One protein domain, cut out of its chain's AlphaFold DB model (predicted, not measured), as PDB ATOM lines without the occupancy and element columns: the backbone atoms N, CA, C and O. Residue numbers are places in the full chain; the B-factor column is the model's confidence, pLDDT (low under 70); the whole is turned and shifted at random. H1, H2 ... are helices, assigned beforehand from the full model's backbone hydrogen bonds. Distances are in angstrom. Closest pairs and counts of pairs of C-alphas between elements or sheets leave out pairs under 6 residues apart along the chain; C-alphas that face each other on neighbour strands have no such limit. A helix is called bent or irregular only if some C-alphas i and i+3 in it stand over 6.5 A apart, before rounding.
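What this domain is: This is residues 31 to 230 of the 236 residues of an uncharacterized protein of Armatimonadetes bacterium (UniProt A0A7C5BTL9). Three long helices, H5, H6 and H7, stand side by side as an up-and-down bundle, and H4 runs from the side of H5 out past the bundle, with H2 folded along it, as a two-helix arm that has the small H1 at its far end. The short helices H3, H8 and H9 pack round the bundle's half of the body, and residues 60 to 65 of the link from H2 to H3 stick out as a loop. The printed part has 200 residues, of which 145 lie in nine named helices, H1 to H9 in chain order, with no named strand; the class is all helix. It is compact, with a radius of gyration of the C-alphas of 19.2 A, yet elongated in outline, spanning 62 by 39 by 34 A.

Where its parts are: Begin at C-alpha 31, at (142.090, 175.338, 140.891), where H1 opens the printed part; it covers residues 31 to 35. H2 follows as residues 38 to 55, 25.7 A from first to last C-alpha. After residues 56 to 70, which hold no named element, find H3 at residues 71 to 78. H4, the longest helix, starts at C-alpha 84, at (183.317, 175.134, 147.011), and runs 45.1 A to residue 115. It has a kink of 40 degrees near residue 109 and is irregular, with C-alphas 111 and 114 9.1 A apart. H5 is residues 125 to 148, 34.8 A long; H6 is residues 155 to 176, 31.7 A; H7 is residues 183 to 206, 34.3 A. Then come H8, residues 210 to 213, and H9, residues 217 to 224, which ends with C-alpha 224 at (181.521, 164.450, 130.629).

How they stand to each other: Start at H5, the hub, which touches four other helices. H5 and H6 form a helical hairpin at a shallow tilt of 17 degrees, opposite ways; look at the closest C-alphas, those of Gly 139 and Ala 165, 3.9 A apart. H6 and H7 form the next hairpin, also at 17 degrees, with C-alphas 173 and 186 closest at 4.3 A. H4 touches H5 with residues 84 to 98 alone, in a helical hairpin at a shallow tilt of 27 degrees, closest at C-alphas 84 and 141, 5.0 A. Farther along H4, H2 touches it at a shallow tilt of 25 degrees, opposite ways; the C-alphas of Ala 47 and Cys 101 are the closest, 4.1 A apart. H1 touches H4, with C-alphas 32 and 115 closest at 6.7 A, and is apart from H5. H9 touches H7 at a steep tilt of 50 degrees, closest at C-alphas 192 and 224, 4.8 A, and touches H3, closest at C-alphas 78 and 218, 5.8 A. H8 touches H5, where C-alphas 147 and 213 are closest at 4.3 A. In H2, H3, H5, H6, H7 and H9 every O i to N i+4 pair is within hydrogen-bond range; H4 has 26 of 28, H1 has 0 of 1 but 1 of 2 O i to N i+3 pairs, and H8 is too short for an O i to N i+4 pair.

The domain as a whole: The two C-alphas farthest apart are those of Lys 35 and Ser 206, 63.5 A. The printed part has no cut, and the link from H2 to H3 is long, with 15 residues. Residues 60 to 65 of that link stand free. Expect low confidence, under 70, at residues 56 to 68, 80 to 84, 117 to 123 and 229 to 230; the mean pLDDT of the printed part is 84.2.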
ATOM      1  N   SER A  31     143.471 174.869 141.032       72.31
ATOM      2  CA  SER A  31     142.090 175.338 140.891       72.31
ATOM      3  C   SER A  31     141.110 174.498 141.718       72.31
ATOM      4  O   SER A  31     140.129 175.027 142.244       72.31
ATOM      5  N   TRP A  32     141.413 173.215 141.936       77.38
ATOM      6  CA  TRP A  32     140.658 172.332 142.829       77.38
ATOM      7  C   TRP A  32     140.806 172.704 144.312       77.38
ATOM      8  O   TRP A  32     139.855 172.544 145.077       77.38
ATOM      9  N   ALA A  33     141.947 173.268 144.722       78.88
ATOM     10  CA  ALA A  33     142.213 173.641 146.108       78.88
ATOM     11  C   ALA A  33     141.364 174.830 146.577       78.88
ATOM     12  O   ALA A  33     141.185 175.024 147.781       78.88
ATOM     13  N   SER A  34     140.788 175.601 145.644       78.94
ATOM     14  CA  SER A  34     139.801 176.646 145.952       78.94
ATOM     15  C   SER A  34     138.573 176.099 146.691       78.94
ATOM     16  O   SER A  34     137.957 176.819 147.475       78.94
ATOM     17  N   LYS A  35     138.256 174.812 146.493       79.50
ATOM     18  CA  LYS A  35     137.138 174.097 147.125       79.50
ATOM     19  C   LYS A  35     137.552 173.328 148.388       79.50
ATOM     20  O   LYS A  35     136.734 172.610 148.958       79.50
ATOM     21  N   CYS A  36     138.810 173.443 148.816       82.88
ATOM     22  CA  CYS A  36     139.361 172.713 149.957       82.88
ATOM     23  C   CYS A  36     139.461 173.576 151.223       82.88
ATOM     24  O   CYS A  36     139.309 174.802 151.208       82.88
ATOM     25  N   SER A  37     139.753 172.914 152.346       85.38
ATOM     26  CA  SER A  37     139.946 173.581 153.634       85.38
ATOM     27  C   SER A  37     141.102 174.591 153.597       85.38
ATOM     28  O   SER A  37     142.011 174.523 152.764       85.38
ATOM     29  N   SER A  38     141.094 175.545 154.533       85.06
ATOM     30  CA  SER A  38     142.200 176.496 154.723       85.06
ATOM     31  C   SER A  38     143.537 175.797 154.993       85.06
ATOM     32  O   SER A  38     144.570 176.280 154.543       85.06
ATOM     33  N   GLN A  39     143.518 174.634 155.652       85.56
ATOM     34  CA  GLN A  39     144.706 173.820 155.930       85.56
ATOM     35  C   GLN A  39     145.339 173.245 154.654       85.56
ATOM     36  O   GLN A  39     146.558 173.283 154.513       85.56
ATOM     37  N   VAL A  40     144.528 172.771 153.699       85.06
ATOM     38  CA  VAL A  40     145.025 172.312 152.387       85.06
ATOM     39  C   VAL A  40     145.681 173.469 151.640       85.06
ATOM     40  O   VAL A  40     146.805 173.343 151.164       85.06
ATOM     41  N   ARG A  41     145.012 174.628 151.586       84.75
ATOM     42  CA  ARG A  41     145.547 175.820 150.909       84.75
ATOM     43  C   ARG A  41     146.845 176.325 151.546       84.75
ATOM     44  O   ARG A  41     147.749 176.720 150.816       84.75
ATOM     45  N   ALA A  42     146.958 176.273 152.874       85.25
ATOM     46  CA  ALA A  42     148.184 176.626 153.587       85.25
ATOM     47  C   ALA A  42     149.348 175.677 153.246       85.25
ATOM     48  O   ALA A  42     150.431 176.153 152.920       85.25
ATOM     49  N   GLY A  43     149.116 174.357 153.234       85.31
ATOM     50  CA  GLY A  43     150.137 173.376 152.841       85.31
ATOM     51  C   GLY A  43     150.624 173.565 151.398       85.31
ATOM     52  O   GLY A  43     151.823 173.537 151.134       85.31
ATOM     53  N   LEU A  44     149.717 173.861 150.460       83.06
ATOM     54  CA  LEU A  44     150.090 174.162 149.070       83.06
ATOM     55  C   LEU A  44     150.897 175.464 148.936       83.06
ATOM     56  O   LEU A  44     151.802 175.549 148.105       83.06
ATOM     57  N   ALA A  45     150.596 176.478 149.750       84.56
ATOM     58  CA  ALA A  45     151.357 177.726 149.772       84.56
ATOM     59  C   ALA A  45     152.788 177.526 150.305       84.56
ATOM     60  O   ALA A  45     153.725 178.106 149.750       84.56
ATOM     61  N   LEU A  46     152.963 176.684 151.331       86.00
ATOM     62  CA  LEU A  46     154.284 176.282 151.826       86.00
ATOM     63  C   LEU A  46     155.063 175.529 150.745       86.00
ATOM     64  O   LEU A  46     156.136 175.980 150.356       86.00
ATOM     65  N   ALA A  47     154.460 174.502 150.139       84.50
ATOM     66  CA  ALA A  47     155.098 173.746 149.064       84.50
ATOM     67  C   ALA A  47     155.559 174.643 147.898       84.50
ATOM     68  O   ALA A  47     156.640 174.446 147.342       84.50
ATOM     69  N   ARG A  48     154.768 175.663 147.530       80.81
ATOM     70  CA  ARG A  48     155.148 176.642 146.494       80.81
ATOM     71  C   ARG A  48     156.328 177.513 146.932       80.81
ATOM     72  O   ARG A  48     157.175 177.856 146.111       80.81
ATOM     73  N   THR A  49     156.374 177.892 148.203       84.38
ATOM     74  CA  THR A  49     157.459 178.705 148.768       84.38
ATOM     75  C   THR A  49     158.774 177.929 148.749       84.38
ATOM     76  O   THR A  49     159.787 178.447 148.283       84.38
ATOM     77  N   ASP A  50     158.729 176.660 149.136       85.19
ATOM     78  CA  ASP A  50     159.888 175.773 149.132       85.19
ATOM     79  C   ASP A  50     160.374 175.460 147.706       85.19
ATOM     80  O   ASP A  50     161.576 175.477 147.425       85.19
ATOM     81  N   TRP A  51     159.451 175.284 146.753       82.25
ATOM     82  CA  TRP A  51     159.789 175.167 145.330       82.25
ATOM     83  C   TRP A  51     160.521 176.407 144.795       82.25
ATOM     84  O   TRP A  51     161.534 176.284 144.099       82.25
ATOM     85  N   ARG A  52     160.055 177.616 145.139       80.19
ATOM     86  CA  ARG A  52     160.736 178.871 144.773       80.19
ATOM     87  C   ARG A  52     162.147 178.933 145.350       80.19
ATOM     88  O   ARG A  52     163.087 179.257 144.626       80.19
ATOM     89  N   ALA A  53     162.297 178.588 146.627       80.62
ATOM     90  CA  ALA A  53     163.595 178.571 147.295       80.62
ATOM     91  C   ALA A  53     164.576 177.595 146.618       80.62
ATOM     92  O   ALA A  53     165.744 177.931 146.407       80.62
ATOM     93  N   ALA A  54     164.097 176.420 146.195       80.06
ATOM     94  CA  ALA A  54     164.910 175.438 145.484       80.06
ATOM     95  C   ALA A  54     165.291 175.883 144.057       80.06
ATOM     96  O   ALA A  54     166.405 175.601 143.606       80.06
ATOM     97  N   SER A  55     164.401 176.586 143.348       72.88
ATOM     98  CA  SER A  55     164.526 176.875 141.907       72.88
ATOM     99  C   SER A  55     165.249 178.181 141.551       72.88
ATOM    100  O   SER A  55     165.816 178.270 140.462       72.88
ATOM    101  N   VAL A  56     165.276 179.185 142.437       69.06
ATOM    102  CA  VAL A  56     165.837 180.519 142.129       69.06
ATOM    103  C   VAL A  56     167.238 180.696 142.708       69.06
ATOM    104  O   VAL A  56     167.412 180.560 143.918       69.06
ATOM    105  N   VAL A  57     168.233 181.048 141.884       59.41
ATOM    106  CA  VAL A  57     169.568 181.478 142.348       59.41
ATOM    107  C   VAL A  57     169.554 182.981 142.624       59.41
ATOM    108  O   VAL A  57     169.247 183.740 141.706       59.41
ATOM    109  N   PRO A  58     169.855 183.445 143.853       46.66
ATOM    110  CA  PRO A  58     170.002 184.874 144.094       46.66
ATOM    111  C   PRO A  58     171.198 185.405 143.279       46.66
ATOM    112  O   PRO A  58     172.260 184.773 143.281       46.66
ATOM    113  N   PRO A  59     171.056 186.527 142.554       48.41
ATOM    114  CA  PRO A  59     172.156 187.091 141.782       48.41
ATOM    115  C   PRO A  59     173.288 187.525 142.725       48.41
ATOM    116  O   PRO A  59     173.038 188.201 143.720       48.41
ATOM    117  N   LYS A  60     174.533 187.132 142.416       43.22
ATOM    118  CA  LYS A  60     175.724 187.547 143.185       43.22
ATOM    119  C   LYS A  60     176.038 189.034 142.973       43.22
ATOM    120  O   LYS A  60     176.555 189.668 143.880       43.22
ATOM    121  N   ASP A  61     175.626 189.595 141.832       41.22
ATOM    122  CA  ASP A  61     175.837 190.993 141.460       41.22
ATOM    123  C   ASP A  61     174.632 191.537 140.680       41.22
ATOM    124  O   ASP A  61     174.069 190.854 139.821       41.22
ATOM    125  N   ALA A  62     174.277 192.802 140.919       38.00
ATOM    126  CA  ALA A  62     173.151 193.526 140.310       38.00
ATOM    127  C   ALA A  62     173.195 193.663 138.765       38.00
ATOM    128  O   ALA A  62     172.365 194.361 138.186       38.00
ATOM    129  N   LYS A  63     174.156 193.022 138.084       38.62
ATOM    130  CA  LYS A  63     174.369 193.089 136.628       38.62
ATOM    131  C   LYS A  63     173.902 191.851 135.853       38.62
ATOM    132  O   LYS A  63     173.891 191.894 134.629       38.62
ATOM    133  N   SER A  64     173.497 190.772 136.524       44.06
ATOM    134  CA  SER A  64     172.953 189.573 135.870       44.06
ATOM    135  C   SER A  64     171.548 189.302 136.394       44.06
ATOM    136  O   SER A  64     171.384 188.749 137.480       44.06
ATOM    137  N   SER A  65     170.526 189.668 135.622       42.50
ATOM    138  CA  SER A  65     169.125 189.472 136.007       42.50
ATOM    139  C   SER A  65     168.664 188.006 136.000       42.50
ATOM    140  O   SER A  65     167.572 187.738 136.494       42.50
ATOM    141  N   GLU A  66     169.448 187.046 135.486       52.09
ATOM    142  CA  GLU A  66     168.999 185.653 135.310       52.09
ATOM    143  C   GLU A  66     170.142 184.614 135.418       52.09
ATOM    144  O   GLU A  66     170.540 184.020 134.420       52.09
ATOM    145  N   ARG A  67     170.669 184.335 136.623       61.25
ATOM    146  CA  ARG A  67     171.510 183.133 136.843       61.25
ATOM    147  C   ARG A  67     170.636 181.936 137.226       61.25
ATOM    148  O   ARG A  67     169.758 182.048 138.081       61.25
ATOM    149  N   ARG A  68     170.872 180.784 136.597       67.75
ATOM    150  CA  ARG A  68     170.166 179.516 136.852       67.75
ATOM    151  C   ARG A  68     171.107 178.537 137.552       67.75
ATOM    152  O   ARG A  68     172.309 178.597 137.353       67.75
ATOM    153  N   PHE A  69     170.570 177.638 138.379       75.12
ATOM    154  CA  PHE A  69     171.360 176.573 139.011       75.12
ATOM    155  C   PHE A  69     171.549 175.428 138.007       75.12
ATOM    156  O   PHE A  69     170.876 174.404 138.100       75.12
ATOM    157  N   ASP A  70     172.364 175.648 136.979       79.81
ATOM    158  CA  ASP A  70     172.546 174.743 135.844       79.81
ATOM    159  C   ASP A  70     174.025 174.499 135.510       79.81
ATOM    160  O   ASP A  70     174.933 174.936 136.213       79.81
ATOM    161  N   GLU A  71     174.258 173.734 134.447       83.19
ATOM    162  CA  GLU A  71     175.579 173.287 134.020       83.19
ATOM    163  C   GLU A  71     176.540 174.447 133.708       83.19
ATOM    164  O   GLU A  71     177.727 174.338 134.009       83.19
ATOM    165  N   HIS A  72     176.039 175.565 133.171       82.44
ATOM    166  CA  HIS A  72     176.863 176.747 132.907       82.44
ATOM    167  C   HIS A  72     177.272 177.439 134.203       82.44
ATOM    168  O   HIS A  72     178.441 177.775 134.377       82.44
ATOM    169  N   TYR A  73     176.334 177.584 135.142       79.62
ATOM    170  CA  TYR A  73     176.640 178.120 136.465       79.62
ATOM    171  C   TYR A  73     177.679 177.271 137.204       79.62
ATOM    172  O   TYR A  73     178.575 177.818 137.841       79.62
ATOM    173  N   PHE A  74     177.603 175.941 137.109       84.06
ATOM    174  CA  PHE A  74     178.609 175.075 137.725       84.06
ATOM    175  C   PHE A  74     179.980 175.230 137.081       84.06
ATOM    176  O   PHE A  74     180.963 175.317 137.806       84.06
ATOM    177  N   HIS A  75     180.043 175.303 135.754       84.62
ATOM    178  CA  HIS A  75     181.302 175.507 135.050       84.62
ATOM    179  C   HIS A  75     181.967 176.836 135.448       84.62
ATOM    180  O   HIS A  75     183.144 176.843 135.785       84.62
ATOM    181  N   GLU A  76     181.209 177.938 135.516       80.56
ATOM    182  CA  GLU A  76     181.715 179.231 136.012       80.56
ATOM    183  C   GLU A  76     182.250 179.154 137.452       80.56
ATOM    184  O   GLU A  76     183.192 179.862 137.798       80.56
ATOM    185  N   LEU A  77     181.639 178.331 138.311       79.56
ATOM    186  CA  LEU A  77     182.099 178.163 139.690       79.56
ATOM    187  C   LEU A  77     183.327 177.265 139.809       79.56
ATOM    188  O   LEU A  77     184.118 177.484 140.718       79.56
ATOM    189  N   LEU A  78     183.465 176.254 138.949       80.69
ATOM    190  CA  LEU A  78     184.643 175.384 138.932       80.69
ATOM    191  C   LEU A  78     185.890 176.121 138.430       80.69
ATOM    192  O   LEU A  78     186.989 175.779 138.845       80.69
ATOM    193  N   ASP A  79     185.708 177.133 137.579       75.50
ATOM    194  CA  ASP A  79     186.772 178.003 137.061       75.50
ATOM    195  C   ASP A  79     187.204 179.097 138.068       75.50
ATOM    196  O   ASP A  79     188.156 179.836 137.836       75.50
ATOM    197  N   GLY A  80     186.499 179.230 139.202       67.94
ATOM    198  CA  GLY A  80     186.816 180.188 140.265       67.94
ATOM    199  C   GLY A  80     187.337 179.514 141.539       67.94
ATOM    200  O   GLY A  80     186.675 178.642 142.094       67.94
ATOM    201  N   ASP A  81     188.467 179.990 142.070       55.28
ATOM    202  CA  ASP A  81     189.231 179.343 143.158       55.28
ATOM    203  C   ASP A  81     188.512 179.176 144.523       55.28
ATOM    204  O   ASP A  81     188.983 178.415 145.364       55.28
ATOM    205  N   ASP A  82     187.371 179.833 144.775       56.12
ATOM    206  CA  ASP A  82     186.853 180.035 146.150       56.12
ATOM    207  C   ASP A  82     185.372 179.650 146.369       56.12
ATOM    208  O   ASP A  82     184.720 180.049 147.340       56.12
ATOM    209  N   ALA A  83     184.773 178.889 145.451       58.72
ATOM    210  CA  ALA A  83     183.322 178.675 145.437       58.72
ATOM    211  C   ALA A  83     182.809 177.418 146.174       58.72
ATOM    212  O   ALA A  83     181.593 177.273 146.332       58.72
ATOM    213  N   SER A  84     183.684 176.509 146.618       68.62
ATOM    214  CA  SER A  84     183.317 175.134 147.011       68.62
ATOM    215  C   SER A  84     182.326 175.062 148.183       68.62
ATOM    216  O   SER A  84     181.257 174.459 148.060       68.62
ATOM    217  N   TYR A  85     182.616 175.742 149.294       70.88
ATOM    218  CA  TYR A  85     181.743 175.767 150.475       70.88
ATOM    219  C   TYR A  85     180.440 176.542 150.239       70.88
ATOM    220  O   TYR A  85     179.380 176.134 150.717       70.88
ATOM    221  N   GLY A  86     180.488 177.624 149.453       75.69
ATOM    222  CA  GLY A  86     179.298 178.388 149.073       75.69
ATOM    223  C   GLY A  86     178.353 177.589 148.171       75.69
ATOM    224  O   GLY A  86     177.134 177.624 148.358       75.69
ATOM    225  N   LEU A  87     178.905 176.821 147.226       80.50
ATOM    226  CA  LEU A  87     178.137 175.905 146.385       80.50
ATOM    227  C   LEU A  87     177.563 174.748 147.205       80.50
ATOM    228  O   LEU A  87     176.393 174.417 147.019       80.50
ATOM    229  N   LEU A  88     178.343 174.179 148.129       83.06
ATOM    230  CA  LEU A  88     177.896 173.102 149.011       83.06
ATOM    231  C   LEU A  88     176.682 173.531 149.840       83.06
ATOM    232  O   LEU A  88     175.635 172.886 149.786       83.06
ATOM    233  N   ASP A  89     176.794 174.645 150.560       83.56
ATOM    234  CA  ASP A  89     175.716 175.165 151.400       83.56
ATOM    235  C   ASP A  89     174.492 175.593 150.567       83.56
ATOM    236  O   ASP A  89     173.346 175.340 150.947       83.56
ATOM    237  N   SER A  90     174.700 176.168 149.375       83.06
ATOM    238  CA  SER A  90     173.598 176.462 148.449       83.06
ATOM    239  C   SER A  90     172.886 175.189 147.981       83.06
ATOM    240  O   SER A  90     171.657 175.118 148.032       83.06
ATOM    241  N   ALA A  91     173.633 174.165 147.559       85.25
ATOM    242  CA  ALA A  91     173.079 172.907 147.070       85.25
ATOM    243  C   ALA A  91     172.321 172.151 148.172       85.25
ATOM    244  O   ALA A  91     171.208 171.684 147.933       85.25
ATOM    245  N   VAL A  92     172.873 172.087 149.389       87.62
ATOM    246  CA  VAL A  92     172.225 171.451 150.549       87.62
ATOM    247  C   VAL A  92     170.922 172.162 150.907       87.62
ATOM    248  O   VAL A  92     169.887 171.504 151.038       87.62
ATOM    249  N   ARG A  93     170.930 173.500 151.003       87.81
ATOM    250  CA  ARG A  93     169.713 174.275 151.297       87.81
ATOM    251  C   ARG A  93     168.638 174.068 150.233       87.81
ATOM    252  O   ARG A  93     167.483 173.847 150.577       87.81
ATOM    253  N   ARG A  94     169.016 174.060 148.951       88.38
ATOM    254  CA  ARG A  94     168.081 173.809 147.844       88.38
ATOM    255  C   ARG A  94     167.517 172.398 147.851       88.38
ATOM    256  O   ARG A  94     166.330 172.234 147.582       88.38
ATOM    257  N   LEU A  95     168.345 171.391 148.136       87.38
ATOM    258  CA  LEU A  95     167.891 170.005 148.215       87.38
ATOM    259  C   LEU A  95     166.869 169.847 149.340       87.38
ATOM    260  O   LEU A  95     165.804 169.285 149.106       87.38
ATOM    261  N   LYS A  96     167.154 170.433 150.509       90.56
ATOM    262  CA  LYS A  96     166.228 170.457 151.642       90.56
ATOM    263  C   LYS A  96     164.906 171.136 151.283       90.56
ATOM    264  O   LYS A  96     163.859 170.527 151.454       90.56
ATOM    265  N   SER A  97     164.938 172.338 150.701       87.94
ATOM    266  CA  SER A  97     163.710 173.004 150.240       87.94
ATOM    267  C   SER A  97     162.937 172.143 149.236       87.94
ATOM    268  O   SER A  97     161.715 172.065 149.280       87.94
ATOM    269  N   LEU A  98     163.617 171.427 148.343       86.75
ATOM    270  CA  LEU A  98     162.938 170.548 147.395       86.75
ATOM    271  C   LEU A  98     162.285 169.319 148.065       86.75
ATOM    272  O   LEU A  98     161.254 168.829 147.592       86.75
ATOM    273  N   GLU A  99     162.866 168.811 149.150       89.44
ATOM    274  CA  GLU A  99     162.309 167.727 149.968       89.44
ATOM    275  C   GLU A  99     161.127 168.198 150.823       89.44
ATOM    276  O   GLU A  99     160.090 167.527 150.835       89.44
ATOM    277  N   ASP A 100     161.241 169.374 151.444       88.44
ATOM    278  CA  ASP A 100     160.172 170.021 152.216       88.44
ATOM    279  C   ASP A 100     158.961 170.319 151.313       88.44
ATOM    280  O   ASP A 100     157.833 169.930 151.625       88.44
ATOM    281  N   CYS A 101     159.209 170.846 150.107       86.44
ATOM    282  CA  CYS A 101     158.204 171.029 149.059       86.44
ATOM    283  C   CYS A 101     157.428 169.733 148.771       86.44
ATOM    284  O   CYS A 101     156.192 169.715 148.731       86.44
ATOM    285  N   LYS A 102     158.159 168.623 148.599       85.56
ATOM    286  CA  LYS A 102     157.578 167.302 148.347       85.56
ATOM    287  C   LYS A 102     156.726 166.819 149.523       85.56
ATOM    288  O   LYS A 102     155.649 166.260 149.298       85.56
ATOM    289  N   ALA A 103     157.197 167.013 150.752       86.94
ATOM    290  CA  ALA A 103     156.494 166.597 151.959       86.94
ATOM    291  C   ALA A 103     155.196 167.394 152.172       86.94
ATOM    292  O   ALA A 103     154.134 166.797 152.379       86.94
ATOM    293  N   GLU A 104     155.254 168.723 152.052       85.50
ATOM    294  CA  GLU A 104     154.092 169.601 152.222       85.50
ATOM    295  C   GLU A 104     153.042 169.382 151.127       85.50
ATOM    296  O   GLU A 104     151.845 169.297 151.422       85.50
ATOM    297  N   TYR A 105     153.466 169.173 149.875       82.94
ATOM    298  CA  TYR A 105     152.543 168.829 148.794       82.94
ATOM    299  C   TYR A 105     151.821 167.500 149.060       82.94
ATOM    300  O   TYR A 105     150.591 167.435 148.995       82.94
ATOM    301  N   ALA A 106     152.552 166.446 149.442       84.69
ATOM    302  CA  ALA A 106     151.958 165.143 149.751       84.69
ATOM    303  C   ALA A 106     150.956 165.223 150.917       84.69
ATOM    304  O   ALA A 106     149.886 164.607 150.876       84.69
ATOM    305  N   LYS A 107     151.271 166.018 151.944       86.12
ATOM    306  CA  LYS A 107     150.380 166.280 153.079       86.12
ATOM    307  C   LYS A 107     149.111 167.012 152.644       86.12
ATOM    308  O   LYS A 107     148.017 166.607 153.041       86.12
ATOM    309  N   ALA A 108     149.232 168.039 151.804       85.06
ATOM    310  CA  ALA A 108     148.091 168.780 151.274       85.06
ATOM    311  C   ALA A 108     147.172 167.894 150.413       85.06
ATOM    312  O   ALA A 108     145.953 167.931 150.587       85.06
ATOM    313  N   ILE A 109     147.743 167.041 149.557       84.38
ATOM    314  CA  ILE A 109     146.991 166.064 148.754       84.38
ATOM    315  C   ILE A 109     146.268 165.050 149.647       84.38
ATOM    316  O   ILE A 109     145.076 164.803 149.463       84.38
ATOM    317  N   LYS A 110     146.945 164.513 150.672       86.62
ATOM    318  CA  LYS A 110     146.335 163.583 151.636       86.62
ATOM    319  C   LYS A 110     145.129 164.204 152.346       86.62
ATOM    320  O   LYS A 110     144.120 163.529 152.534       86.62
ATOM    321  N   LEU A 111     145.224 165.480 152.722       86.00
ATOM    322  CA  LEU A 111     144.138 166.224 153.366       86.00
ATOM    323  C   LEU A 111     142.986 166.551 152.405       86.00
ATOM    324  O   LEU A 111     141.830 166.580 152.822       86.00
ATOM    325  N   ALA A 112     143.282 166.790 151.130       83.69
ATOM    326  CA  ALA A 112     142.281 167.065 150.105       83.69
ATOM    327  C   ALA A 112     141.445 165.831 149.721       83.69
ATOM    328  O   ALA A 112     140.312 165.973 149.253       83.69
ATOM    329  N   GLY A 113     141.981 164.624 149.929       84.12
ATOM    330  CA  GLY A 113     141.281 163.367 149.676       84.12
ATOM    331  C   GLY A 113     140.757 163.285 148.239       84.12
ATOM    332  O   GLY A 113     141.498 163.496 147.285       84.12
ATOM    333  N   LYS A 114     139.456 163.013 148.080       79.62
ATOM    334  CA  LYS A 114     138.798 162.876 146.764       79.62
ATOM    335  C   LYS A 114     138.709 164.182 145.962       79.62
ATOM    336  O   LYS A 114     138.350 164.134 144.791       79.62
ATOM    337  N   SER A 115     138.996 165.329 146.580       78.00
ATOM    338  CA  SER A 115     139.027 166.625 145.892       78.00
ATOM    339  C   SER A 115     140.329 166.852 145.125       78.00
ATOM    340  O   SER A 115     140.360 167.707 144.242       78.00
ATOM    341  N   ALA A 116     141.394 166.109 145.451       75.56
ATOM    342  CA  ALA A 116     142.638 166.150 144.697       75.56
ATOM    343  C   ALA A 116     142.499 165.379 143.366       75.56
ATOM    344  O   ALA A 116     141.796 164.363 143.313       75.56
ATOM    345  N   PRO A 117     143.173 165.813 142.285       69.81
ATOM    346  CA  PRO A 117     143.159 165.101 141.012       69.81
ATOM    347  C   PRO A 117     143.702 163.670 141.158       69.81
ATOM    348  O   PRO A 117     144.763 163.461 141.741       69.81
ATOM    349  N   ALA A 118     143.032 162.686 140.544       55.62
ATOM    350  CA  ALA A 118     143.490 161.287 140.514       55.62
ATOM    351  C   ALA A 118     144.839 161.098 139.784       55.62
ATOM    352  O   ALA A 118     145.533 160.111 140.008       55.62
ATOM    353  N   ALA A 119     145.208 162.056 138.925       52.50
ATOM    354  CA  ALA A 119     146.453 162.100 138.162       52.50
ATOM    355  C   ALA A 119     147.554 162.939 138.831       52.50
ATOM    356  O   ALA A 119     148.491 163.341 138.146       52.50
ATOM    357  N   ALA A 120     147.462 163.221 140.136       54.97
ATOM    358  CA  ALA A 120     148.541 163.849 140.896       54.97
ATOM    359  C   ALA A 120     149.733 162.877 141.028       54.97
ATOM    360  O   ALA A 120     150.068 162.411 142.116       54.97
ATOM    361  N   ALA A 121     150.358 162.522 139.899       53.88
ATOM    362  CA  ALA A 121     151.709 162.000 139.872       53.88
ATOM    363  C   ALA A 121     152.542 163.046 140.613       53.88
ATOM    364  O   ALA A 121     152.578 164.201 140.186       53.88
ATOM    365  N   PRO A 122     153.110 162.703 141.778       54.50
ATOM    366  CA  PRO A 122     153.399 163.726 142.767       54.50
ATOM    367  C   PRO A 122     154.535 164.651 142.319       54.50
ATOM    368  O   PRO A 122     154.678 165.726 142.883       54.50
ATOM    369  N   PHE A 123     155.294 164.257 141.286       66.19
ATOM    370  CA  PHE A 123     156.397 165.013 140.710       66.19
ATOM    371  C   PHE A 123     156.530 164.714 139.214       66.19
ATOM    372  O   PHE A 123     156.483 163.559 138.792       66.19
ATOM    373  N   ASP A 124     156.703 165.764 138.428       74.19
ATOM    374  CA  ASP A 124     156.761 165.764 136.973       74.19
ATOM    375  C   ASP A 124     158.201 166.089 136.492       74.19
ATOM    376  O   ASP A 124     159.113 166.274 137.310       74.19
ATOM    377  N   PRO A 125     158.476 166.106 135.176       80.69
ATOM    378  CA  PRO A 125     159.841 166.249 134.668       80.69
ATOM    379  C   PRO A 125     160.640 167.464 135.196       80.69
ATOM    380  O   PRO A 125     161.821 167.286 135.501       80.69
ATOM    381  N   PRO A 126     160.062 168.669 135.381       80.75
ATOM    382  CA  PRO A 126     160.753 169.802 136.001       80.75
ATOM    383  C   PRO A 126     161.262 169.544 137.425       80.75
ATOM    384  O   PRO A 126     162.364 169.992 137.751       80.75
ATOM    385  N   TYR A 127     160.523 168.808 138.267       83.50
ATOM    386  CA  TYR A 127     161.008 168.437 139.605       83.50
ATOM    387  C   TYR A 127     162.281 167.595 139.510       83.50
ATOM    388  O   TYR A 127     163.287 167.903 140.154       83.50
ATOM    389  N   TYR A 128     162.256 166.548 138.682       86.00
ATOM    390  CA  TYR A 128     163.405 165.660 138.520       86.00
ATOM    391  C   TYR A 128     164.593 166.375 137.875       86.00
ATOM    392  O   TYR A 128     165.731 166.152 138.283       86.00
ATOM    393  N   LEU A 129     164.346 167.296 136.940       85.56
ATOM    394  CA  LEU A 129     165.397 168.117 136.348       85.56
ATOM    395  C   LEU A 129     166.077 169.014 137.392       85.56
ATOM    396  O   LEU A 129     167.307 169.034 137.472       85.56
ATOM    397  N   LEU A 130     165.298 169.728 138.213       85.69
ATOM    398  CA  LEU A 130     165.841 170.589 139.265       85.69
ATOM    399  C   LEU A 130     166.598 169.772 140.316       85.69
ATOM    400  O   LEU A 130     167.726 170.118 140.663       85.69
ATOM    401  N   ARG A 131     166.023 168.654 140.777       89.62
ATOM    402  CA  ARG A 131     166.681 167.759 141.738       89.62
ATOM    403  C   ARG A 131     168.002 167.232 141.202       89.62
ATOM    404  O   ARG A 131     169.005 167.242 141.909       89.62
ATOM    405  N   SER A 132     168.007 166.825 139.936       92.12
ATOM    406  CA  SER A 132     169.206 166.362 139.257       92.12
ATOM    407  C   SER A 132     170.283 167.452 139.228       92.12
ATOM    408  O   SER A 132     171.414 167.188 139.626       92.12
ATOM    409  N   ARG A 133     169.947 168.691 138.845       89.81
ATOM    410  CA  ARG A 133     170.884 169.832 138.857       89.81
ATOM    411  C   ARG A 133     171.432 170.137 140.249       89.81
ATOM    412  O   ARG A 133     172.642 170.263 140.404       89.81
ATOM    413  N   ILE A 134     170.569 170.182 141.265       89.50
ATOM    414  CA  ILE A 134     170.982 170.372 142.664       89.50
ATOM    415  C   ILE A 134     172.004 169.307 143.079       89.50
ATOM    416  O   ILE A 134     173.034 169.629 143.666       89.50
ATOM    417  N   ARG A 135     171.754 168.047 142.710       94.38
ATOM    418  CA  ARG A 135     172.642 166.919 143.007       94.38
ATOM    419  C   ARG A 135     173.964 166.956 142.230       94.38
ATOM    420  O   ARG A 135     174.971 166.536 142.788       94.38
ATOM    421  N   ILE A 136     173.999 167.508 141.011       93.06
ATOM    422  CA  ILE A 136     175.273 167.804 140.322       93.06
ATOM    423  C   ILE A 136     176.066 168.828 141.129       93.06
ATOM    424  O   ILE A 136     177.217 168.565 141.457       93.06
ATOM    425  N   GLY A 137     175.447 169.956 141.495       90.50
ATOM    426  CA  GLY A 137     176.107 170.991 142.296       90.50
ATOM    427  C   GLY A 137     176.644 170.449 143.624       90.50
ATOM    428  O   GLY A 137     177.779 170.738 143.989       90.50
ATOM    429  N   LEU A 138     175.871 169.594 144.304       92.81
ATOM    430  CA  LEU A 138     176.305 168.900 145.519       92.81
ATOM    431  C   LEU A 138     177.506 167.976 145.266       92.81
ATOM    432  O   LEU A 138     178.454 167.985 146.049       92.81
ATOM    433  N   GLY A 139     177.470 167.193 144.185       95.00
ATOM    434  CA  GLY A 139     178.564 166.302 143.804       95.00
ATOM    435  C   GLY A 139     179.854 167.064 143.514       95.00
ATOM    436  O   GLY A 139     180.898 166.745 144.073       95.00
ATOM    437  N   LEU A 140     179.773 168.124 142.711       93.44
ATOM    438  CA  LEU A 140     180.913 168.978 142.381       93.44
ATOM    439  C   LEU A 140     181.497 169.673 143.613       93.44
ATOM    440  O   LEU A 140     182.711 169.670 143.801       93.44
ATOM    441  N   ALA A 141     180.644 170.215 144.484       91.44
ATOM    442  CA  ALA A 141     181.100 170.860 145.708       91.44
ATOM    443  C   ALA A 141     181.822 169.879 146.641       91.44
ATOM    444  O   ALA A 141     182.871 170.205 147.188       91.44
ATOM    445  N   ARG A 142     181.299 168.656 146.790       94.44
ATOM    446  CA  ARG A 142     181.933 167.606 147.598       94.44
ATOM    447  C   ARG A 142     183.248 167.113 147.003       94.44
ATOM    448  O   ARG A 142     184.193 166.910 147.755       94.44
ATOM    449  N   ALA A 143     183.334 166.980 145.680       94.69
ATOM    450  CA  ALA A 143     184.587 166.643 145.009       94.69
ATOM    451  C   ALA A 143     185.638 167.750 145.204       94.69
ATOM    452  O   ALA A 143     186.795 167.462 145.488       94.69
ATOM    453  N   SER A 144     185.223 169.018 145.141       92.31
ATOM    454  CA  SER A 144     186.099 170.160 145.415       92.31
ATOM    455  C   SER A 144     186.575 170.191 146.873       92.31
ATOM    456  O   SER A 144     187.764 170.371 147.125       92.31
ATOM    457  N   VAL A 145     185.692 169.914 147.840       90.75
ATOM    458  CA  VAL A 145     186.093 169.733 149.248       90.75
ATOM    459  C   VAL A 145     187.074 168.568 149.390       90.75
ATOM    460  O   VAL A 145     188.067 168.702 150.096       90.75
ATOM    461  N   ALA A 146     186.852 167.442 148.705       93.25
ATOM    462  CA  ALA A 146     187.767 166.303 148.753       93.25
ATOM    463  C   ALA A 146     189.178 166.675 148.268       93.25
ATOM    464  O   ALA A 146     190.147 166.315 148.933       93.25
ATOM    465  N   ILE A 147     189.285 167.443 147.178       92.31
ATOM    466  CA  ILE A 147     190.547 167.996 146.655       92.31
ATOM    467  C   ILE A 147     191.230 168.899 147.690       92.31
ATOM    468  O   ILE A 147     192.428 168.778 147.923       92.31
ATOM    469  N   GLN A 148     190.472 169.765 148.367       89.19
ATOM    470  CA  GLN A 148     191.009 170.662 149.400       89.19
ATOM    471  C   GLN A 148     191.459 169.919 150.671       89.19
ATOM    472  O   GLN A 148     192.289 170.426 151.421       89.19
ATOM    473  N   MET A 149     190.923 168.721 150.921       89.44
ATOM    474  CA  MET A 149     191.195 167.907 152.111       89.44
ATOM    475  C   MET A 149     192.252 166.821 151.865       89.44
ATOM    476  O   MET A 149     192.308 165.834 152.599       89.44
ATOM    477  N   THR A 150     193.094 166.941 150.840       89.12
ATOM    478  CA  THR A 150     194.149 165.949 150.583       89.12
ATOM    479  C   THR A 150     195.286 166.092 151.587       89.12
ATOM    480  O   THR A 150     195.697 167.202 151.913       89.12
ATOM    481  N   GLY A 151     195.813 164.969 152.066       85.50
ATOM    482  CA  GLY A 151     196.849 164.949 153.092       85.50
ATOM    483  C   GLY A 151     196.775 163.704 153.977       85.50
ATOM    484  O   GLY A 151     195.783 162.967 153.931       85.50
ATOM    485  N   PRO A 152     197.826 163.440 154.773       78.94
ATOM    486  CA  PRO A 152     197.870 162.285 155.666       78.94
ATOM    487  C   PRO A 152     196.818 162.381 156.785       78.94
ATOM    488  O   PRO A 152     196.114 161.404 157.045       78.94
ATOM    489  N   ASP A 153     196.639 163.570 157.369       84.25
ATOM    490  CA  ASP A 153     195.789 163.792 158.551       84.25
ATOM    491  C   ASP A 153     194.287 163.899 158.229       84.25
ATOM    492  O   ASP A 153     193.436 163.782 159.109       84.25
ATOM    493  N   THR A 154     193.943 164.094 156.957       86.12
ATOM    494  CA  THR A 154     192.571 164.311 156.465       86.12
ATOM    495  C   THR A 154     192.109 163.212 155.508       86.12
ATOM    496  O   THR A 154     191.058 163.330 154.877       86.12
ATOM    497  N   SER A 155     192.867 162.117 155.409       85.12
ATOM    498  CA  SER A 155     192.663 161.069 154.405       85.12
ATOM    499  C   SER A 155     191.268 160.437 154.434       85.12
ATOM    500  O   SER A 155     190.649 160.287 153.381       85.12
ATOM    501  N   ASN A 156     190.723 160.146 155.619       92.06
ATOM    502  CA  ASN A 156     189.361 159.616 155.751       92.06
ATOM    503  C   ASN A 156     188.305 160.612 155.248       92.06
ATOM    504  O   ASN A 156     187.461 160.243 154.437       92.06
ATOM    505  N   TYR A 157     188.404 161.885 155.646       92.38
ATOM    506  CA  TYR A 157     187.480 162.931 155.196       92.38
ATOM    507  C   TYR A 157     187.543 163.152 153.681       92.38
ATOM    508  O   TYR A 157     186.511 163.360 153.047       92.38
ATOM    509  N   CYS A 158     188.738 163.071 153.088       94.44
ATOM    510  CA  CYS A 158     188.930 163.140 151.642       94.44
ATOM    511  C   CYS A 158     188.172 162.009 150.922       94.44
ATOM    512  O   CYS A 158     187.394 162.271 150.001       94.44
ATOM    513  N   PHE A 159     188.335 160.759 151.376       96.06
ATOM    514  CA  PHE A 159     187.646 159.611 150.782       96.06
ATOM    515  C   PHE A 159     186.128 159.672 150.959       96.06
ATOM    516  O   PHE A 159     185.411 159.421 149.993       96.06
ATOM    517  N   GLU A 160     185.648 160.036 152.149       96.31
ATOM    518  CA  GLU A 160     184.218 160.175 152.439       96.31
ATOM    519  C   GLU A 160     183.579 161.280 151.594       96.31
ATOM    520  O   GLU A 160     182.520 161.077 151.000       96.31
ATOM    521  N   ALA A 161     184.225 162.447 151.481       95.12
ATOM    522  CA  ALA A 161     183.730 163.542 150.650       95.12
ATOM    523  C   ALA A 161     183.628 163.121 149.176       95.12
ATOM    524  O   ALA A 161     182.623 163.400 148.517       95.12
ATOM    525  N   MET A 162     184.628 162.398 148.675       97.25
ATOM    526  CA  MET A 162     184.662 161.926 147.296       97.25
ATOM    527  C   MET A 162     183.623 160.825 147.016       97.25
ATOM    528  O   MET A 162     182.916 160.886 146.009       97.25
ATOM    529  N   GLU A 163     183.448 159.865 147.924       97.75
ATOM    530  CA  GLU A 163     182.372 158.865 147.845       97.75
ATOM    531  C   GLU A 163     180.996 159.548 147.830       97.75
ATOM    532  O   GLU A 163     180.144 159.288 146.976       97.75
ATOM    533  N   SER A 164     180.822 160.531 148.709       97.00
ATOM    534  CA  SER A 164     179.610 161.333 148.813       97.00
ATOM    535  C   SER A 164     179.341 162.192 147.564       97.00
ATOM    536  O   SER A 164     178.181 162.509 147.266       97.00
ATOM    537  N   ALA A 165     180.383 162.565 146.812       97.12
ATOM    538  CA  ALA A 165     180.267 163.206 145.503       97.12
ATOM    539  C   ALA A 165     179.787 162.224 144.423       97.12
ATOM    540  O   ALA A 165     178.862 162.527 143.661       97.12
ATOM    541  N   ILE A 166     180.380 161.028 144.385       98.44
ATOM    542  CA  ILE A 166     180.050 159.948 143.445       98.44
ATOM    543  C   ILE A 166     178.593 159.495 143.614       98.44
ATOM    544  O   ILE A 166     177.888 159.286 142.619       98.44
ATOM    545  N   ASP A 167     178.125 159.382 144.855       98.31
ATOM    546  CA  ASP A 167     176.739 159.041 145.173       98.31
ATOM    547  C   ASP A 167     175.759 160.137 144.743       98.31
ATOM    548  O   ASP A 167     174.737 159.839 144.122       98.31
ATOM    549  N   ALA A 168     176.089 161.411 144.981       97.31
ATOM    550  CA  ALA A 168     175.259 162.525 144.522       97.31
ATOM    551  C   ALA A 168     175.112 162.530 142.989       97.31
ATOM    552  O   ALA A 168     174.016 162.758 142.470       97.31
ATOM    553  N   LEU A 169     176.182 162.217 142.250       98.06
ATOM    554  CA  LEU A 169     176.135 162.103 140.790       98.06
ATOM    555  C   LEU A 169     175.348 160.875 140.310       98.06
ATOM    556  O   LEU A 169     174.631 160.975 139.316       98.06
ATOM    557  N   ARG A 170     175.419 159.734 141.014       98.38
ATOM    558  CA  ARG A 170     174.570 158.563 140.720       98.38
ATOM    559  C   ARG A 170     173.094 158.946 140.810       98.38
ATOM    560  O   ARG A 170     172.350 158.816 139.841       98.38
ATOM    561  N   ASP A 171     172.715 159.501 141.952       97.50
ATOM    562  CA  ASP A 171     171.359 159.945 142.247       97.50
ATOM    563  C   ASP A 171     170.871 161.030 141.272       97.50
ATOM    564  O   ASP A 171     169.691 161.090 140.914       97.50
ATOM    565  N   SER A 172     171.785 161.895 140.824       95.94
ATOM    566  CA  SER A 172     171.518 162.906 139.805       95.94
ATOM    567  C   SER A 172     171.213 162.291 138.436       95.94
ATOM    568  O   SER A 172     170.269 162.730 137.770       95.94
ATOM    569  N   ALA A 173     171.969 161.272 138.015       97.19
ATOM    570  CA  ALA A 173     171.738 160.570 136.754       97.19
ATOM    571  C   ALA A 173     170.387 159.839 136.753       97.19
ATOM    572  O   ALA A 173     169.662 159.888 135.757       97.19
ATOM    573  N   ASP A 174     170.016 159.225 137.879       96.56
ATOM    574  CA  ASP A 174     168.723 158.550 138.043       96.56
ATOM    575  C   ASP A 174     167.546 159.521 137.935       96.56
ATOM    576  O   ASP A 174     166.484 159.172 137.418       96.56
ATOM    577  N   ASP A 175     167.714 160.757 138.402       93.00
ATOM    578  CA  ASP A 175     166.707 161.799 138.225       93.00
ATOM    579  C   ASP A 175     166.653 162.324 136.797       93.00
ATOM    580  O   ASP A 175     165.564 162.486 136.251       93.00
ATOM    581  N   ALA A 176     167.806 162.525 136.157       91.25
ATOM    582  CA  ALA A 176     167.858 162.929 134.757       91.25
ATOM    583  C   ALA A 176     167.146 161.911 133.849       91.25
ATOM    584  O   ALA A 176     166.426 162.304 132.936       91.25
ATOM    585  N   ALA A 177     167.276 160.614 134.137       93.06
ATOM    586  CA  ALA A 177     166.624 159.548 133.378       93.06
ATOM    587  C   ALA A 177     165.083 159.558 133.477       93.06
ATOM    588  O   ALA A 177     164.418 159.000 132.606       93.06
ATOM    589  N   LYS A 178     164.504 160.205 134.499       88.50
ATOM    590  CA  LYS A 178     163.042 160.343 134.674       88.50
ATOM    591  C   LYS A 178     162.445 161.487 133.851       88.50
ATOM    592  O   LYS A 178     161.226 161.626 133.783       88.50
ATOM    593  N   VAL A 179     163.286 162.317 133.236       87.19
ATOM    594  CA  VAL A 179     162.873 163.441 132.391       87.19
ATOM    595  C   VAL A 179     162.761 162.961 130.936       87.19
ATOM    596  O   VAL A 179     163.689 162.312 130.445       87.19
ATOM    597  N   PRO A 180     161.680 163.276 130.193       83.38
ATOM    598  CA  PRO A 180     161.594 162.996 128.762       83.38
ATOM    599  C   PRO A 180     162.790 163.581 128.002       83.38
ATOM    600  O   PRO A 180     163.109 164.759 128.141       83.38
ATOM    601  N   GLY A 181     163.481 162.746 127.220       85.56
ATOM    602  CA  GLY A 181     164.714 163.139 126.524       85.56
ATOM    603  C   GLY A 181     165.952 163.275 127.426       85.56
ATOM    604  O   GLY A 181     167.026 163.622 126.941       85.56
ATOM    605  N   GLY A 182     165.843 162.963 128.720       88.88
ATOM    606  CA  GLY A 182     166.918 163.104 129.703       88.88
ATOM    607  C   GLY A 182     167.997 162.018 129.661       88.88
ATOM    608  O   GLY A 182     168.992 162.138 130.371       88.88
ATOM    609  N   ALA A 183     167.856 160.991 128.812       91.31
ATOM    610  CA  ALA A 183     168.815 159.887 128.689       91.31
ATOM    611  C   ALA A 183     170.240 160.373 128.375       91.31
ATOM    612  O   ALA A 183     171.177 160.032 129.090       91.31
ATOM    613  N   ARG A 184     170.391 161.265 127.384       91.56
ATOM    614  CA  ARG A 184     171.699 161.836 127.022       91.56
ATOM    615  C   ARG A 184     172.338 162.585 128.191       91.56
ATOM    616  O   ARG A 184     173.535 162.463 128.416       91.56
ATOM    617  N   ARG A 185     171.537 163.337 128.952       92.69
ATOM    618  CA  ARG A 185     172.018 164.057 130.135       92.69
ATOM    619  C   ARG A 185     172.416 163.092 131.249       92.69
ATOM    620  O   ARG A 185     173.471 163.277 131.842       92.69
ATOM    621  N   ALA A 186     171.624 162.051 131.502       95.31
ATOM    622  CA  ALA A 186     171.972 160.999 132.454       95.31
ATOM    623  C   ALA A 186     173.305 160.326 132.089       95.31
ATOM    624  O   ALA A 186     174.132 160.103 132.968       95.31
ATOM    625  N   ASP A 187     173.552 160.073 130.803       97.12
ATOM    626  CA  ASP A 187     174.815 159.499 130.335       97.12
ATOM    627  C   ASP A 187     176.000 160.447 130.535       97.12
ATOM    628  O   ASP A 187     177.053 160.001 130.991       97.12
ATOM    629  N   SER A 188     175.839 161.749 130.282       96.44
ATOM    630  CA  SER A 188     176.877 162.736 130.606       96.44
ATOM    631  C   SER A 188     177.182 162.767 132.112       96.44
ATOM    632  O   SER A 188     178.346 162.738 132.506       96.44
ATOM    633  N   ILE A 189     176.162 162.713 132.979       97.56
ATOM    634  CA  ILE A 189     176.362 162.641 134.441       97.56
ATOM    635  C   ILE A 189     177.097 161.351 134.834       97.56
ATOM    636  O   ILE A 189     178.018 161.389 135.651       97.56
ATOM    637  N   ARG A 190     176.731 160.207 134.242       98.38
ATOM    638  CA  ARG A 190     177.415 158.927 134.487       98.38
ATOM    639  C   ARG A 190     178.878 158.983 134.068       98.38
ATOM    640  O   ARG A 190     179.712 158.484 134.811       98.38
ATOM    641  N   LYS A 191     179.202 159.625 132.941       98.25
ATOM    642  CA  LYS A 191     180.594 159.831 132.511       98.25
ATOM    643  C   LYS A 191     181.385 160.645 133.529       98.25
ATOM    644  O   LYS A 191     182.473 160.220 133.902       98.25
ATOM    645  N   LEU A 192     180.832 161.761 134.016       97.94
ATOM    646  CA  LEU A 192     181.464 162.547 135.082       97.94
ATOM    647  C   LEU A 192     181.704 161.687 136.327       97.94
ATOM    648  O   LEU A 192     182.812 161.645 136.853       97.94
ATOM    649  N   ARG A 193     180.677 160.947 136.761       98.38
ATOM    650  CA  ARG A 193     180.775 160.034 137.902       98.38
ATOM    651  C   ARG A 193     181.874 158.991 137.709       98.38
ATOM    652  O   ARG A 193     182.612 158.748 138.652       98.38
ATOM    653  N   THR A 194     181.969 158.370 136.534       98.56
ATOM    654  CA  THR A 194     183.004 157.373 136.229       98.56
ATOM    655  C   THR A 194     184.398 157.977 136.337       98.56
ATOM    656  O   THR A 194     185.229 157.402 137.022       98.56
ATOM    657  N   ILE A 195     184.627 159.171 135.775       98.12
ATOM    658  CA  ILE A 195     185.921 159.866 135.891       98.12
ATOM    659  C   ILE A 195     186.317 160.047 137.364       98.12
ATOM    660  O   ILE A 195     187.443 159.742 137.742       98.12
ATOM    661  N   LEU A 196     185.386 160.514 138.202       98.12
ATOM    662  CA  LEU A 196     185.639 160.705 139.632       98.12
ATOM    663  C   LEU A 196     185.836 159.368 140.369       98.12
ATOM    664  O   LEU A 196     186.736 159.248 141.199       98.12
ATOM    665  N   PHE A 197     185.029 158.355 140.053       98.38
ATOM    666  CA  PHE A 197     185.118 157.028 140.662       98.38
ATOM    667  C   PHE A 197     186.456 156.343 140.370       98.38
ATOM    668  O   PHE A 197     187.057 155.807 141.294       98.38
ATOM    669  N   ASP A 198     186.952 156.413 139.134       98.38
ATOM    670  CA  ASP A 198     188.224 155.793 138.744       98.38
ATOM    671  C   ASP A 198     189.403 156.379 139.545       98.38
ATOM    672  O   ASP A 198     190.299 155.652 139.987       98.38
ATOM    673  N   VAL A 199     189.388 157.697 139.787       97.62
ATOM    674  CA  VAL A 199     190.409 158.362 140.608       97.62
ATOM    675  C   VAL A 199     190.264 157.991 142.081       97.62
ATOM    676  O   VAL A 199     191.254 157.635 142.719       97.62
ATOM    677  N   TRP A 200     189.043 158.032 142.618       97.81
ATOM    678  CA  TRP A 200     188.771 157.635 143.999       97.81
ATOM    679  C   TRP A 200     189.194 156.191 144.272       97.81
ATOM    680  O   TRP A 200     189.877 155.933 145.260       97.81
ATOM    681  N   GLU A 201     188.858 155.259 143.380       98.00
ATOM    682  CA  GLU A 201     189.221 153.848 143.509       98.00
ATOM    683  C   GLU A 201     190.744 153.668 143.471       98.00
ATOM    684  O   GLU A 201     191.311 152.946 144.297       98.00
ATOM    685  N   SER A 202     191.424 154.368 142.558       97.50
ATOM    686  CA  SER A 202     192.888 154.359 142.470       97.50
ATOM    687  C   SER A 202     193.531 154.873 143.763       97.50
ATOM    688  O   SER A 202     194.399 154.201 144.322       97.50
ATOM    689  N   ALA A 203     193.048 156.005 144.281       96.00
ATOM    690  CA  ALA A 203     193.482 156.601 145.543       96.00
ATOM    691  C   ALA A 203     193.213 155.690 146.747       96.00
ATOM    692  O   ALA A 203     194.052 155.551 147.635       96.00
ATOM    693  N   GLN A 204     192.062 155.020 146.784       94.88
ATOM    694  CA  GLN A 204     191.685 154.162 147.902       94.88
ATOM    695  C   GLN A 204     192.499 152.863 147.941       94.88
ATOM    696  O   GLN A 204     192.801 152.367 149.034       94.88
ATOM    697  N   ARG A 205     192.871 152.325 146.768       96.56
ATOM    698  CA  ARG A 205     193.755 151.156 146.629       96.56
ATOM    699  C   ARG A 205     195.199 151.483 147.007       96.56
ATOM    700  O   ARG A 205     195.819 150.697 147.714       96.56
ATOM    701  N   SER A 206     195.717 152.632 146.571       95.25
ATOM    702  CA  SER A 206     197.084 153.073 146.883       95.25
ATOM    703  C   SER A 206     197.226 153.709 148.268       95.25
ATOM    704  O   SER A 206     198.346 153.854 148.751       95.25
ATOM    705  N   LYS A 207     196.106 154.090 148.900       93.44
ATOM    706  CA  LYS A 207     196.056 154.958 150.091       93.44
ATOM    707  C   LYS A 207     196.704 156.328 149.861       93.44
ATOM    708  O   LYS A 207     197.118 156.977 150.816       93.44
ATOM    709  N   ASP A 208     196.755 156.779 148.608       94.50
ATOM    710  CA  ASP A 208     197.349 158.055 148.222       94.50
ATOM    711  C   ASP A 208     196.267 159.068 147.841       94.50
ATOM    712  O   ASP A 208     195.734 159.054 146.729       94.50
ATOM    713  N   THR A 209     195.943 159.968 148.770       95.44
ATOM    714  CA  THR A 209     194.950 161.023 148.534       95.44
ATOM    715  C   THR A 209     195.435 162.096 147.567       95.44
ATOM    716  O   THR A 209     194.603 162.822 147.033       95.44
ATOM    717  N   ARG A 210     196.735 162.168 147.242       95.00
ATOM    718  CA  ARG A 210     197.249 163.128 146.246       95.00
ATOM    719  C   ARG A 210     196.632 162.911 144.868       95.00
ATOM    720  O   ARG A 210     196.370 163.882 144.174       95.00
ATOM    721  N   LEU A 211     196.281 161.667 144.532       95.38
ATOM    722  CA  LEU A 211     195.563 161.351 143.293       95.38
ATOM    723  C   LEU A 211     194.212 162.076 143.203       95.38
ATOM    724  O   LEU A 211     193.815 162.478 142.115       95.38
ATOM    725  N   ILE A 212     193.518 162.269 144.333       95.69
ATOM    726  CA  ILE A 212     192.285 163.068 144.386       95.69
ATOM    727  C   ILE A 212     192.617 164.556 144.239       95.69
ATOM    728  O   ILE A 212     191.926 165.249 143.505       95.69
ATOM    729  N   GLY A 213     193.682 165.041 144.883       92.62
ATOM    730  CA  GLY A 213     194.105 166.448 144.814       92.62
ATOM    731  C   GLY A 213     194.552 166.924 143.437       92.62
ATOM    732  O   GLY A 213     194.449 168.105 143.130       92.62
ATOM    733  N   GLU A 214     195.013 166.003 142.597       94.56
ATOM    734  CA  GLU A 214     195.445 166.273 141.223       94.56
ATOM    735  C   GLU A 214     194.282 166.275 140.211       94.56
ATOM    736  O   GLU A 214     194.501 166.488 139.015       94.56
ATOM    737  N   ILE A 215     193.038 166.041 140.653       93.88
ATOM    738  CA  ILE A 215     191.871 166.084 139.769       93.88
ATOM    739  C   ILE A 215     191.615 167.519 139.301       93.88
ATOM    740  O   ILE A 215     191.218 168.392 140.070       93.88
ATOM    741  N   ASP A 216     191.695 167.714 137.991       93.56
ATOM    742  CA  ASP A 216     191.140 168.882 137.314       93.56
ATOM    743  C   ASP A 216     189.623 168.691 137.114       93.56
ATOM    744  O   ASP A 216     189.173 167.991 136.196       93.56
ATOM    745  N   LEU A 217     188.826 169.282 138.012       92.19
ATOM    746  CA  LEU A 217     187.365 169.171 137.971       92.19
ATOM    747  C   LEU A 217     186.742 169.861 136.760       92.19
ATOM    748  O   LEU A 217     185.736 169.356 136.261       92.19
ATOM    749  N   VAL A 218     187.320 170.964 136.273       92.00
ATOM    750  CA  VAL A 218     186.831 171.660 135.072       92.00
ATOM    751  C   VAL A 218     186.971 170.723 133.879       92.00
ATOM    752  O   VAL A 218     185.990 170.387 133.214       92.00
ATOM    753  N   ARG A 219     188.164 170.153 133.689       93.69
ATOM    754  CA  ARG A 219     188.419 169.207 132.602       93.69
ATOM    755  C   ARG A 219     187.607 167.921 132.730       93.69
ATOM    756  O   ARG A 219     187.185 167.356 131.716       93.69
ATOM    757  N   ALA A 220     187.385 167.419 133.945       94.81
ATOM    758  CA  ALA A 220     186.503 166.275 134.172       94.81
ATOM    759  C   ALA A 220     185.051 166.597 133.774       94.81
ATOM    760  O   ALA A 220     184.391 165.781 133.122       94.81
ATOM    761  N   PHE A 221     184.575 167.796 134.123       93.56
ATOM    762  CA  PHE A 221     183.251 168.288 133.765       93.56
ATOM    763  C   PHE A 221     183.095 168.433 132.248       93.56
ATOM    764  O   PHE A 221     182.129 167.909 131.690       93.56
ATOM    765  N   ASP A 222     184.070 169.014 131.555       92.62
ATOM    766  CA  ASP A 222     184.051 169.156 130.095       92.62
ATOM    767  C   ASP A 222     184.010 167.801 129.386       92.62
ATOM    768  O   ASP A 222     183.158 167.549 128.531       92.62
ATOM    769  N   ARG A 223     184.869 166.863 129.806       95.00
ATOM    770  CA  ARG A 223     184.928 165.502 129.238       95.00
ATOM    771  C   ARG A 223     183.646 164.701 129.443       95.00
ATOM    772  O   ARG A 223     183.414 163.725 128.725       95.00
ATOM    773  N   SER A 224     182.817 165.085 130.409       95.12
ATOM    774  CA  SER A 224     181.521 164.450 130.629       95.12
ATOM    775  C   SER A 224     180.521 164.748 129.504       95.12
ATOM    776  O   SER A 224     179.610 163.952 129.268       95.12
ATOM    777  N   GLY A 225     180.694 165.866 128.786       92.00
ATOM    778  CA  GLY A 225     179.747 166.350 127.783       92.00
ATOM    779  C   GLY A 225     178.464 166.921 128.392       92.00
ATOM    780  O   GLY A 225     177.415 166.870 127.749       92.00
ATOM    781  N   LEU A 226     178.498 167.397 129.645       87.44
ATOM    782  CA  LEU A 226     177.357 168.050 130.300       87.44
ATOM    783  C   LEU A 226     177.018 169.403 129.660       87.44
ATOM    784  O   LEU A 226     175.837 169.685 129.454       87.44
ATOM    785  N   LEU A 227     178.021 170.188 129.257       84.06
ATOM    786  CA  LEU A 227     177.830 171.468 128.559       84.06
ATOM    787  C   LEU A 227     177.205 171.300 127.164       84.06
ATOM    788  O   LEU A 227     176.336 172.073 126.760       84.06
ATOM    789  N   ASP A 228     177.564 170.228 126.456       72.75
ATOM    790  CA  ASP A 228     177.076 169.948 125.097       72.75
ATOM    791  C   ASP A 228     175.598 169.546 125.042       72.75
ATOM    792  O   ASP A 228     174.989 169.488 123.967       72.75
ATOM    793  N   THR A 229     174.989 169.255 126.194       58.72
ATOM    794  CA  THR A 229     173.563 168.915 126.259       58.72
ATOM    795  C   THR A 229     172.652 170.116 125.981       58.72
ATOM    796  O   THR A 229     171.507 169.912 125.581       58.72
ATOM    797  N   GLY A 230     173.162 171.352 126.092       49.28
ATOM    798  CA  GLY A 230     172.402 172.585 125.853       49.28
ATOM    799  C   GLY A 230     172.272 173.004 124.381       49.28
ATOM    800  O   GLY A 230     171.280 173.630 124.009       49.28
TER     801      GLY A 230